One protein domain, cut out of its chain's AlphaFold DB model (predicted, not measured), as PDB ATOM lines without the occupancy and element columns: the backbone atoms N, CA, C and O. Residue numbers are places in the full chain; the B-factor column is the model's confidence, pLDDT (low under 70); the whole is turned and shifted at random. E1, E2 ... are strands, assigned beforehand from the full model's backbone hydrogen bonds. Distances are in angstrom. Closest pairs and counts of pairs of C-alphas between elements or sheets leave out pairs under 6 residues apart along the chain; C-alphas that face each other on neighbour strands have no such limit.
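This is residues 217 to 306 of the 455 residues of an uncharacterized protein of bioreactor metagenome (UniProt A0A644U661). The domain is a long rod of two strongly twisted three-stranded sheets set end to end, the larger E4, E5, E6 and the other E1, E2, E3, with E3 running on into E4 as the bridge. The long link from E5 to E6 folds back along E5, and its residues 293 to 294 pair with residues 283 to 284. The 90 printed residues hold six named strands, E1 to E6 in chain order, and no named helix; the class is all strand. Both sheets are antiparallel, ordered E4 - E5 - E6 and E1 - E2 - E3; the whole is extended, with a radius of gyration of the C-alphas of 20.0 A and spans of 71 by 21 by 17 A.

Look first at E5, residues 273 to 285, the inner strand between E4, residues 253 to 268, and E6, residues 298 to 305. These form a meander, each strand the antiparallel neighbour of the one before. N 257 and O 281 are 2.8 A apart, and N 300 and O 278 also 2.8 A, both within hydrogen-bond range. E1, residues 217 to 222, E2, residues 227 to 236, and E3, residues 241 to 250, form the second meander; here N 220 and O 229 are 2.8 A apart, and N 228 and O 249 2.9 A. E3 runs on into E4 at 68 degrees, yet the two are apart.

Find C-alpha 253 at (318.500, 204.095, 383.070); from there E4 runs 35.6 A, bending by 71 degrees at residue 260. E5 spans 37.8 A, E6 20.2 A, E2 28.2 A, E3 26.0 A and E1 15.6 A. E1 begins at C-alpha 217, (318.034, 211.473, 364.462), and E6 ends at C-alpha 305, (339.527, 179.072, 391.946).

The C-alphas of Ser 238 and Phe 272, the two farthest apart, are 71.1 A apart. The printed part has no cut; the link from E5 to E6 is long, and the others are tight. Look to residues 272 and 306 for pLDDT under 70.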
ATOM      1  N   THR A 217     316.783 211.258 363.736       88.19
ATOM      2  CA  THR A 217     318.034 211.473 364.462       88.19
ATOM      3  C   THR A 217     318.934 210.273 364.282       88.19
ATOM      4  O   THR A 217     318.531 209.142 364.553       88.19
ATOM      5  N   VAL A 218     320.163 210.532 363.850       88.62
ATOM      6  CA  VAL A 218     321.227 209.531 363.843       88.62
ATOM      7  C   VAL A 218     322.048 209.731 365.105       88.62
ATOM      8  O   VAL A 218     322.579 210.817 365.328       88.62
ATOM      9  N   TRP A 219     322.128 208.692 365.934       88.81
ATOM     10  CA  TRP A 219     322.817 208.722 367.223       88.81
ATOM     11  C   TRP A 219     324.186 208.054 367.138       88.81
ATOM     12  O   TRP A 219     324.314 206.957 366.599       88.81
ATOM     13  N   ASN A 220     325.182 208.694 367.741       88.69
ATOM     14  CA  ASN A 220     326.470 208.108 368.079       88.69
ATOM     15  C   ASN A 220     326.541 207.912 369.600       88.69
ATOM     16  O   ASN A 220     326.207 208.830 370.354       88.69
ATOM     17  N   TYR A 221     326.936 206.721 370.040       86.94
ATOM     18  CA  TYR A 221     326.875 206.302 371.437       86.94
ATOM     19  C   TYR A 221     328.266 206.318 372.067       86.94
ATOM     20  O   TYR A 221     329.173 205.636 371.600       86.94
ATOM     21  N   ASP A 222     328.406 207.058 373.162       87.50
ATOM     22  CA  ASP A 222     329.569 207.018 374.038       87.50
ATOM     23  C   ASP A 222     329.185 206.298 375.336       87.50
ATOM     24  O   ASP A 222     328.658 206.880 376.291       87.50
ATOM     25  N   TYR A 223     329.432 204.988 375.350       83.19
ATOM     26  CA  TYR A 223     329.109 204.132 376.490       83.19
ATOM     27  C   TYR A 223     329.998 204.392 377.713       83.19
ATOM     28  O   TYR A 223     329.578 204.084 378.825       83.19
ATOM     29  N   ASN A 224     331.179 204.997 377.544       79.25
ATOM     30  CA  ASN A 224     332.059 205.328 378.668       79.25
ATOM     31  C   ASN A 224     331.515 206.520 379.455       79.25
ATOM     32  O   ASN A 224     331.546 206.528 380.683       79.25
ATOM     33  N   LEU A 225     330.995 207.521 378.742       81.50
ATOM     34  CA  LEU A 225     330.409 208.714 379.351       81.50
ATOM     35  C   LEU A 225     328.916 208.562 379.662       81.50
ATOM     36  O   LEU A 225     328.343 209.445 380.299       81.50
ATOM     37  N   GLY A 226     328.278 207.473 379.219       80.88
ATOM     38  CA  GLY A 226     326.835 207.279 379.359       80.88
ATOM     39  C   GLY A 226     326.031 208.307 378.560       80.88
ATOM     40  O   GLY A 226     324.946 208.722 378.969       80.88
ATOM     41  N   LYS A 227     326.571 208.757 377.428       87.62
ATOM     42  CA  LYS A 227     325.967 209.808 376.609       87.62
ATOM     43  C   LYS A 227     325.795 209.330 375.188       87.62
ATOM     44  O   LYS A 227     326.539 208.486 374.697       87.62
ATOM     45  N   ARG A 228     324.836 209.923 374.494       87.00
ATOM     46  CA  ARG A 228     324.783 209.854 373.039       87.00
ATOM     47  C   ARG A 228     324.726 211.247 372.447       87.00
ATOM     48  O   ARG A 228     324.029 212.119 372.961       87.00
ATOM     49  N   SER A 229     325.463 211.443 371.363       89.38
ATOM     50  CA  SER A 229     325.437 212.660 370.558       89.38
ATOM     51  C   SER A 229     324.775 212.355 369.225       89.38
ATOM     52  O   SER A 229     325.127 211.365 368.583       89.38
ATOM     53  N   GLY A 230     323.826 213.179 368.806       87.31
ATOM     54  CA  GLY A 230     323.062 212.977 367.588       87.31
ATOM     55  C   GLY A 230     323.172 214.134 366.608       87.31
ATOM     56  O   GLY A 230     323.419 215.286 366.982       87.31
ATOM     57  N   VAL A 231     322.948 213.803 365.340       88.88
ATOM     58  CA  VAL A 231     322.597 214.771 364.299       88.88
ATOM     59  C   VAL A 231     321.115 214.598 364.010       88.88
ATOM     60  O   VAL A 231     320.682 213.506 363.633       88.88
ATOM     61  N   VAL A 232     320.338 215.658 364.226       87.31
ATOM     62  CA  VAL A 232     318.908 215.674 363.908       87.31
ATOM     63  C   VAL A 232     318.725 216.274 362.524       87.31
ATOM     64  O   VAL A 232     319.146 217.402 362.278       87.31
ATOM     65  N   THR A 233     318.095 215.525 361.627       89.56
ATOM     66  CA  THR A 233     317.701 215.992 360.301       89.56
ATOM     67  C   THR A 233     316.224 216.356 360.326       89.56
ATOM     68  O   THR A 233     315.369 215.495 360.538       89.56
ATOM     69  N   TYR A 234     315.923 217.630 360.091       89.06
ATOM     70  CA  TYR A 234     314.568 218.145 359.919       89.06
ATOM     71  C   TYR A 234     314.217 218.183 358.439       89.06
ATOM     72  O   TYR A 234     314.991 218.716 357.646       89.06
ATOM     73  N   ILE A 235     313.060 217.634 358.079       91.00
ATOM     74  CA  ILE A 235     312.494 217.706 356.732       91.00
ATOM     75  C   ILE A 235     311.296 218.647 356.794       91.00
ATOM     76  O   ILE A 235     310.370 218.416 357.572       91.00
ATOM     77  N   PHE A 236     311.321 219.696 355.980       91.56
ATOM     78  CA  PHE A 236     310.263 220.700 355.926       91.56
ATOM     79  C   PHE A 236     309.182 220.345 354.894       91.56
ATOM     80  O   PHE A 236     309.405 219.492 354.030       91.56
ATOM     81  N   ASP A 237     308.020 220.996 354.962       91.19
ATOM     82  CA  ASP A 237     306.911 220.792 354.020       91.19
ATOM     83  C   ASP A 237     307.308 221.094 352.568       91.19
ATOM     84  O   ASP A 237     306.883 220.389 351.649       91.19
ATOM     85  N   SER A 238     308.211 222.055 352.361       88.62
ATOM     86  CA  SER A 238     308.837 222.323 351.057       88.62
ATOM     87  C   SER A 238     309.711 221.182 350.507       88.62
ATOM     88  O   SER A 238     310.126 221.227 349.349       88.62
ATOM     89  N   GLY A 239     310.043 220.178 351.326       89.62
ATOM     90  CA  GLY A 239     310.972 219.093 351.002       89.62
ATOM     91  C   GLY A 239     312.445 219.402 351.290       89.62
ATOM     92  O   GLY A 239     313.296 218.532 351.105       89.62
ATOM     93  N   TYR A 240     312.770 220.609 351.764       89.44
ATOM     94  CA  TYR A 240     314.130 220.950 352.189       89.44
ATOM     95  C   TYR A 240     314.541 220.164 353.444       89.44
ATOM     96  O   TYR A 240     313.706 219.885 354.303       89.44
ATOM     97  N   SER A 241     315.836 219.861 353.582       89.56
ATOM     98  CA  SER A 241     316.398 219.208 354.767       89.56
ATOM     99  C   SER A 241     317.447 220.070 355.476       89.56
ATOM    100  O   SER A 241     318.306 220.678 354.839       89.56
ATOM    101  N   HIS A 242     317.391 220.121 356.809       88.19
ATOM    102  CA  HIS A 242     318.354 220.844 357.647       88.19
ATOM    103  C   HIS A 242     318.908 219.950 358.756       88.19
ATOM    104  O   HIS A 242     318.145 219.292 359.461       88.19
ATOM    105  N   ASN A 243     320.231 219.955 358.929       88.25
ATOM    106  CA  ASN A 243     320.917 219.150 359.933       88.25
ATOM    107  C   ASN A 243     321.344 220.011 361.119       88.25
ATOM    108  O   ASN A 243     322.107 220.960 360.952       88.25
ATOM    109  N   VAL A 244     320.921 219.617 362.318       85.38
ATOM    110  CA  VAL A 244     321.355 220.208 363.585       85.38
ATOM    111  C   VAL A 244     322.278 219.223 364.295       85.38
ATOM    112  O   VAL A 244     321.883 218.108 364.638       85.38
ATOM    113  N   THR A 245     323.530 219.629 364.497       84.44
ATOM    114  CA  THR A 245     324.563 218.839 365.183       84.44
ATOM    115  C   THR A 245     324.681 219.233 366.652       84.44
ATOM    116  O   THR A 245     324.406 220.375 367.009       84.44
ATOM    117  N   GLY A 246     325.175 218.323 367.494       79.50
ATOM    118  CA  GLY A 246     325.480 218.629 368.897       79.50
ATOM    119  C   GLY A 246     324.314 218.403 369.860       79.50
ATOM    120  O   GLY A 246     324.374 218.845 371.004       79.50
ATOM    121  N   VAL A 247     323.272 217.687 369.429       82.31
ATOM    122  CA  VAL A 247     322.221 217.218 370.338       82.31
ATOM    123  C   VAL A 247     322.814 216.132 371.226       82.31
ATOM    124  O   VAL A 247     323.190 215.074 370.731       82.31
ATOM    125  N   VAL A 248     322.917 216.385 372.528       85.44
ATOM    126  CA  VAL A 248     323.445 215.427 373.507       85.44
ATOM    127  C   VAL A 248     322.317 214.964 374.414       85.44
ATOM    128  O   VAL A 248     321.505 215.770 374.863       85.44
ATOM    129  N   GLN A 249     322.272 213.664 374.682       86.44
ATOM    130  CA  GLN A 249     321.299 213.064 375.579       86.44
ATOM    131  C   GLN A 249     321.981 212.089 376.539       86.44
ATOM    132  O   GLN A 249     322.766 211.236 376.118       86.44
ATOM    133  N   ASP A 250     321.630 212.206 377.816       88.12
ATOM    134  CA  ASP A 250     322.014 211.262 378.861       88.12
ATOM    135  C   ASP A 250     321.054 210.058 378.885       88.12
ATOM    136  O   ASP A 250     319.895 210.146 378.452       88.12
ATOM    137  N   TYR A 251     321.518 208.912 379.385       87.38
ATOM    138  CA  TYR A 251     320.637 207.762 379.600       87.38
ATOM    139  C   TYR A 251     319.620 208.051 380.718       87.38
ATOM    140  O   TYR A 251     319.914 208.750 381.685       87.38
ATOM    141  N   ILE A 252     318.422 207.470 380.613       89.00
ATOM    142  CA  ILE A 252     317.436 207.486 381.709       89.00
ATOM    143  C   ILE A 252     317.776 206.407 382.726       89.00
ATOM    144  O   ILE A 252     317.715 206.624 383.935       89.00
ATOM    145  N   SER A 253     318.109 205.217 382.233       88.62
ATOM    146  CA  SER A 253     318.500 204.095 383.070       88.62
ATOM    147  C   SER A 253     319.646 203.322 382.436       88.62
ATOM    148  O   SER A 253     319.769 203.230 381.210       88.62
ATOM    149  N   LYS A 254     320.482 202.774 383.314       90.62
ATOM    150  CA  LYS A 254     321.580 201.874 382.996       90.62
ATOM    151  C   LYS A 254     321.380 200.610 383.818       90.62
ATOM    152  O   LYS A 254     321.241 200.693 385.038       90.62
ATOM    153  N   GLN A 255     321.369 199.460 383.157       91.00
ATOM    154  CA  GLN A 255     321.319 198.159 383.810       91.00
ATOM    155  C   GLN A 255     322.511 197.325 383.354       91.00
ATOM    156  O   GLN A 255     322.689 197.106 382.160       91.00
ATOM    157  N   THR A 256     323.303 196.837 384.302       90.38
ATOM    158  CA  THR A 256     324.364 195.870 384.014       90.38
ATOM    159  C   THR A 256     323.752 194.477 383.964       90.38
ATOM    160  O   THR A 256     323.102 194.039 384.917       90.38
ATOM    161  N   ILE A 257     323.921 193.808 382.827       89.88
ATOM    162  CA  ILE A 257     323.453 192.449 382.585       89.88
ATOM    163  C   ILE A 257     324.642 191.509 382.616       89.88
ATOM    164  O   ILE A 257     325.696 191.758 382.034       89.88
ATOM    165  N   ASP A 258     324.425 190.404 383.301       86.56
ATOM    166  CA  ASP A 258     325.374 189.327 383.444       86.56
ATOM    167  C   ASP A 258     324.978 188.181 382.517       86.56
ATOM    168  O   ASP A 258     323.827 187.742 382.528       86.56
ATOM    169  N   THR A 259     325.922 187.714 381.706       83.56
ATOM    170  CA  THR A 259     325.683 186.609 380.766       83.56
ATOM    171  C   THR A 259     325.636 185.247 381.458       83.56
ATOM    172  O   THR A 259     325.141 184.280 380.888       83.56
ATOM    173  N   GLY A 260     326.129 185.154 382.696       81.50
ATOM    174  CA  GLY A 260     326.341 183.894 383.404       81.50
ATOM    175  C   GLY A 260     327.610 183.153 382.975       81.50
ATOM    176  O   GLY A 260     327.986 182.187 383.638       81.50
ATOM    177  N   GLU A 261     328.286 183.619 381.926       84.44
ATOM    178  CA  GLU A 261     329.493 183.015 381.374       84.44
ATOM    179  C   GLU A 261     330.747 183.680 381.952       84.44
ATOM    180  O   GLU A 261     330.761 184.876 382.259       84.44
ATOM    181  N   TYR A 262     331.801 182.884 382.129       85.44
ATOM    182  CA  TYR A 262     333.120 183.357 382.537       85.44
ATOM    183  C   TYR A 262     334.094 183.164 381.378       85.44
ATOM    184  O   TYR A 262     334.105 182.095 380.770       85.44
ATOM    185  N   ASP A 263     334.899 184.184 381.091       79.81
ATOM    186  CA  ASP A 263     335.870 184.178 379.993       79.81
ATOM    187  C   ASP A 263     337.107 185.032 380.336       79.81
ATOM    188  O   ASP A 263     337.136 185.728 381.358       79.81
ATOM    189  N   GLY A 264     338.141 184.957 379.494       74.69
ATOM    190  CA  GLY A 264     339.390 185.706 379.635       74.69
ATOM    191  C   GLY A 264     340.260 185.215 380.789       74.69
ATOM    192  O   GLY A 264     340.918 186.023 381.440       74.69
ATOM    193  N   GLY A 265     340.200 183.915 381.091       80.12
ATOM    194  CA  GLY A 265     340.841 183.362 382.275       80.12
ATOM    195  C   GLY A 265     342.360 183.217 382.166       80.12
ATOM    196  O   GLY A 265     342.890 182.783 381.143       80.12
ATOM    197  N   GLU A 266     343.053 183.545 383.253       82.31
ATOM    198  CA  GLU A 266     344.509 183.486 383.370       82.31
ATOM    199  C   GLU A 266     344.953 182.983 384.753       82.31
ATOM    200  O   GLU A 266     344.196 182.994 385.725       82.31
ATOM    201  N   CYS A 267     346.194 182.499 384.846       77.62
ATOM    202  CA  CYS A 267     346.767 182.067 386.118       77.62
ATOM    203  C   CYS A 267     347.357 183.253 386.884       77.62
ATOM    204  O   CYS A 267     348.303 183.889 386.419       77.62
ATOM    205  N   ASP A 268     346.867 183.485 388.101       78.62
ATOM    206  CA  ASP A 268     347.505 184.398 389.042       78.62
ATOM    207  C   ASP A 268     348.726 183.707 389.657       78.62
ATOM    208  O   ASP A 268     348.620 182.858 390.544       78.62
ATOM    209  N   MET A 269     349.908 184.073 389.167       71.31
ATOM    210  CA  MET A 269     351.182 183.486 389.589       71.31
ATOM    211  C   MET A 269     351.569 183.836 391.034       71.31
ATOM    212  O   MET A 269     352.495 183.228 391.569       71.31
ATOM    213  N   ALA A 270     350.896 184.800 391.677       74.19
ATOM    214  CA  ALA A 270     351.142 185.138 393.077       74.19
ATOM    215  C   ALA A 270     350.333 184.252 394.036       74.19
ATOM    216  O   ALA A 270     350.826 183.897 395.108       74.19
ATOM    217  N   THR A 271     349.100 183.888 393.668       72.31
ATOM    218  CA  THR A 271     348.216 183.068 394.517       72.31
ATOM    219  C   THR A 271     348.077 181.619 394.052       72.31
ATOM    220  O   THR A 271     347.548 180.795 394.806       72.31
ATOM    221  N   PHE A 272     348.598 181.297 392.862       69.81
ATOM    222  CA  PHE A 272     348.458 180.006 392.179       69.81
ATOM    223  C   PHE A 272     346.984 179.633 391.936       69.81
ATOM    224  O   PHE A 272     346.586 178.472 392.048       69.81
ATOM    225  N   GLU A 273     346.150 180.635 391.644       75.69
ATOM    226  CA  GLU A 273     344.716 180.487 391.370       75.69
ATOM    227  C   GLU A 273     344.421 180.779 389.899       75.69
ATOM    228  O   GLU A 273     345.018 181.675 389.306       75.69
ATOM    229  N   TYR A 274     343.467 180.052 389.320       78.12
ATOM    230  CA  TYR A 274     342.893 180.413 388.029       78.12
ATOM    231  C   TYR A 274     341.865 181.525 388.246       78.12
ATOM    232  O   TYR A 274     340.973 181.392 389.096       78.12
ATOM    233  N   VAL A 275     342.017 182.622 387.510       84.69
ATOM    234  CA  VAL A 275     341.166 183.808 387.596       84.69
ATOM    235  C   VAL A 275     340.468 183.993 386.266       84.69
ATOM    236  O   VAL A 275     341.128 184.267 385.273       84.69
ATOM    237  N   ASP A 276     339.147 183.866 386.250       86.62
ATOM    238  CA  ASP A 276     338.313 184.194 385.098       86.62
ATOM    239  C   ASP A 276     337.297 185.284 385.439       86.62
ATOM    240  O   ASP A 276     336.979 185.536 386.605       86.62
ATOM    241  N   TYR A 277     336.808 185.981 384.415       87.38
ATOM    242  CA  TYR A 277     335.947 187.143 384.594       87.38
ATOM    243  C   TYR A 277     334.556 186.854 384.087       87.38
ATOM    244  O   TYR A 277     334.368 186.374 382.967       87.38
ATOM    245  N   LYS A 278     333.568 187.198 384.907       89.44
ATOM    246  CA  LYS A 278     332.176 187.086 384.507       89.44
ATOM    247  C   LYS A 278     331.884 188.111 383.416       89.44
ATOM    248  O   LYS A 278     332.092 189.303 383.638       89.44
ATOM    249  N   GLN A 279     331.430 187.664 382.251       90.44
ATOM    250  CA  GLN A 279     331.191 188.545 381.112       90.44
ATOM    251  C   GLN A 279     329.902 189.339 381.321       90.44
ATOM    252  O   GLN A 279     328.823 188.772 381.539       90.44
ATOM    253  N   GLN A 280     330.019 190.663 381.259       91.06
ATOM    254  CA  GLN A 280     328.924 191.598 381.493       91.06
ATOM    255  C   GLN A 280     328.792 192.580 380.333       91.06
ATOM    256  O   GLN A 280     329.749 192.853 379.616       91.06
ATOM    257  N   TYR A 281     327.594 193.123 380.148       89.75
ATOM    258  CA  TYR A 281     327.374 194.286 379.295       89.75
ATOM    259  C   TYR A 281     326.365 195.218 379.950       89.75
ATOM    260  O   TYR A 281     325.482 194.803 380.700       89.75
ATOM    261  N   ASP A 282     326.472 196.498 379.633       90.69
ATOM    262  CA  ASP A 282     325.514 197.495 380.087       90.69
ATOM    263  C   ASP A 282     324.442 197.738 379.030       90.69
ATOM    264  O   ASP A 282     324.760 197.997 377.866       90.69
ATOM    265  N   LEU A 283     323.184 197.695 379.460       90.75
ATOM    266  CA  LEU A 283     322.000 198.064 378.702       90.75
ATOM    267  C   LEU A 283     321.588 199.498 379.065       90.75
ATOM    268  O   LEU A 283     321.330 199.808 380.231       90.75
ATOM    269  N   TYR A 284     321.503 200.368 378.063       88.31
ATOM    270  CA  TYR A 284     321.154 201.780 378.204       88.31
ATOM    271  C   TYR A 284     319.761 202.049 377.639       88.31
ATOM    272  O   TYR A 284     319.485 201.727 376.480       88.31
ATOM    273  N   THR A 285     318.901 202.680 378.440       89.00
ATOM    274  CA  THR A 285     317.579 203.155 378.007       89.00
ATOM    275  C   THR A 285     317.609 204.667 377.827       89.00
ATOM    276  O   THR A 285     318.108 205.395 378.686       89.00
ATOM    277  N   TRP A 286     317.032 205.155 376.730       85.88
ATOM    278  CA  TRP A 286     317.091 206.563 376.332       85.88
ATOM    279  C   TRP A 286     315.690 207.155 376.202       85.88
ATOM    280  O   TRP A 286     314.787 206.474 375.726       85.88
ATOM    281  N   ALA A 287     315.510 208.437 376.534       82.38
ATOM    282  CA  ALA A 287     314.177 209.061 376.559       82.38
ATOM    283  C   ALA A 287     313.447 209.055 375.216       82.38
ATOM    284  O   ALA A 287     312.223 209.027 375.173       82.38
ATOM    285  N   THR A 288     314.200 209.098 374.122       78.50
ATOM    286  CA  THR A 288     313.657 209.173 372.761       78.50
ATOM    287  C   THR A 288     313.848 207.870 371.984       78.50
ATOM    288  O   THR A 288     313.654 207.859 370.773       78.50
ATOM    289  N   SER A 289     314.258 206.775 372.643       79.31
ATOM    290  CA  SER A 289     314.417 205.462 372.005       79.31
ATOM    291  C   SER A 289     313.390 204.466 372.545       79.31
ATOM    292  O   SER A 289     313.336 204.274 373.757       79.31
ATOM    293  N   PRO A 290     312.620 203.784 371.679       73.62
ATOM    294  CA  PRO A 290     311.706 202.730 372.111       73.62
ATOM    295  C   PRO A 290     312.443 201.454 372.546       73.62
ATOM    296  O   PRO A 290     311.899 200.673 373.322       73.62
ATOM    297  N   SER A 291     313.678 201.253 372.073       82.56
ATOM    298  CA  SER A 291     314.490 200.074 372.382       82.56
ATOM    299  C   SER A 291     315.768 200.464 373.129       82.56
ATOM    300  O   SER A 291     316.413 201.454 372.752       82.56
ATOM    301  N   PRO A 292     316.169 199.696 374.157       86.00
ATOM    302  CA  PRO A 292     317.468 199.853 374.795       86.00
ATOM    303  C   PRO A 292     318.618 199.511 373.840       86.00
ATOM    304  O   PRO A 292     318.443 198.764 372.877       86.00
ATOM    305  N   THR A 293     319.811 200.020 374.132       88.50
ATOM    306  CA  THR A 293     321.045 199.684 373.402       88.50
ATOM    307  C   THR A 293     322.080 199.098 374.347       88.50
ATOM    308  O   THR A 293     322.234 199.614 375.453       88.50
ATOM    309  N   SER A 294     322.825 198.085 373.913       87.88
ATOM    310  CA  SER A 294     323.892 197.470 374.704       87.88
ATOM    311  C   SER A 294     325.271 198.023 374.346       87.88
ATOM    312  O   SER A 294     325.562 198.292 373.183       87.88
ATOM    313  N   SER A 295     326.133 198.139 375.349       87.75
ATOM    314  CA  SER A 295     327.585 198.202 375.147       87.75
ATOM    315  C   SER A 295     328.139 196.846 374.675       87.75
ATOM    316  O   SER A 295     327.414 195.849 374.632       87.75
ATOM    317  N   GLY A 296     329.421 196.810 374.300       85.88
ATOM    318  CA  GLY A 296     330.139 195.549 374.098       85.88
ATOM    319  C   GLY A 296     330.345 194.790 375.413       85.88
ATOM    320  O   GLY A 296     330.248 195.379 376.490       85.88
ATOM    321  N   LEU A 297     330.636 193.489 375.316       87.56
ATOM    322  CA  LEU A 297     330.980 192.672 376.481       87.56
ATOM    323  C   LEU A 297     332.285 193.162 377.116       87.56
ATOM    324  O   LEU A 297     333.235 193.516 376.414       87.56
ATOM    325  N   TYR A 298     332.317 193.175 378.444       87.31
ATOM    326  CA  TYR A 298     333.489 193.507 379.238       87.31
ATOM    327  C   TYR A 298     333.606 192.602 380.471       87.31
ATOM    328  O   TYR A 298     332.632 192.008 380.946       87.31
ATOM    329  N   ASN A 299     334.826 192.524 381.006       87.75
ATOM    330  CA  ASN A 299     335.147 191.727 382.185       87.75
ATOM    331  C   ASN A 299     334.535 192.360 383.441       87.75
ATOM    332  O   ASN A 299     334.945 193.439 383.872       87.75
ATOM    333  N   GLY A 300     333.555 191.677 384.025       84.69
ATOM    334  CA  GLY A 300     332.940 192.024 385.298       84.69
ATOM    335  C   GLY A 300     333.711 191.454 386.498       84.69
ATOM    336  O   GLY A 300     334.939 191.346 386.470       84.69
ATOM    337  N   PRO A 301     333.012 191.077 387.585       86.88
ATOM    338  CA  PRO A 301     333.633 190.484 388.762       86.88
ATOM    339  C   PRO A 301     334.446 189.232 388.429       86.88
ATOM    340  O   PRO A 301     333.981 188.333 387.723       86.88
ATOM    341  N   ALA A 302     335.652 189.170 388.985       86.31
ATOM    342  CA  ALA A 302     336.521 188.013 388.863       86.31
ATOM    343  C   ALA A 302     336.068 186.883 389.794       86.31
ATOM    344  O   ALA A 302     335.695 187.117 390.949       86.31
ATOM    345  N   ARG A 303     336.176 185.647 389.315       84.50
ATOM    346  CA  ARG A 303     336.090 184.436 390.124       84.50
ATOM    347  C   ARG A 303     337.481 183.826 390.212       84.50
ATOM    348  O   ARG A 303     338.184 183.698 389.220       84.50
ATOM    349  N   ARG A 304     337.869 183.460 391.431       84.88
ATOM    350  CA  ARG A 304     339.172 182.862 391.735       84.88
ATOM    351  C   ARG A 304     338.965 181.440 392.219       84.88
ATOM    352  O   ARG A 304     338.155 181.214 393.121       84.88
ATOM    353  N   GLN A 305     339.656 180.486 391.607       75.12
ATOM    354  CA  GLN A 305     339.527 179.072 391.946       75.12
ATOM    355  C   GLN A 305     340.892 178.390 391.994       75.12
ATOM    356  O   GLN A 305     341.742 178.584 391.126       75.12
ATOM    357  N   LYS A 306     341.078 177.536 393.004       69.38
ATOM    358  CA  LYS A 306     342.174 176.566 393.039       69.38
ATOM    359  C   LYS A 306     341.692 175.308 392.350       69.38
ATOM    360  O   LYS A 306     340.841 174.599 392.886       69.38
TER     361      LYS A 306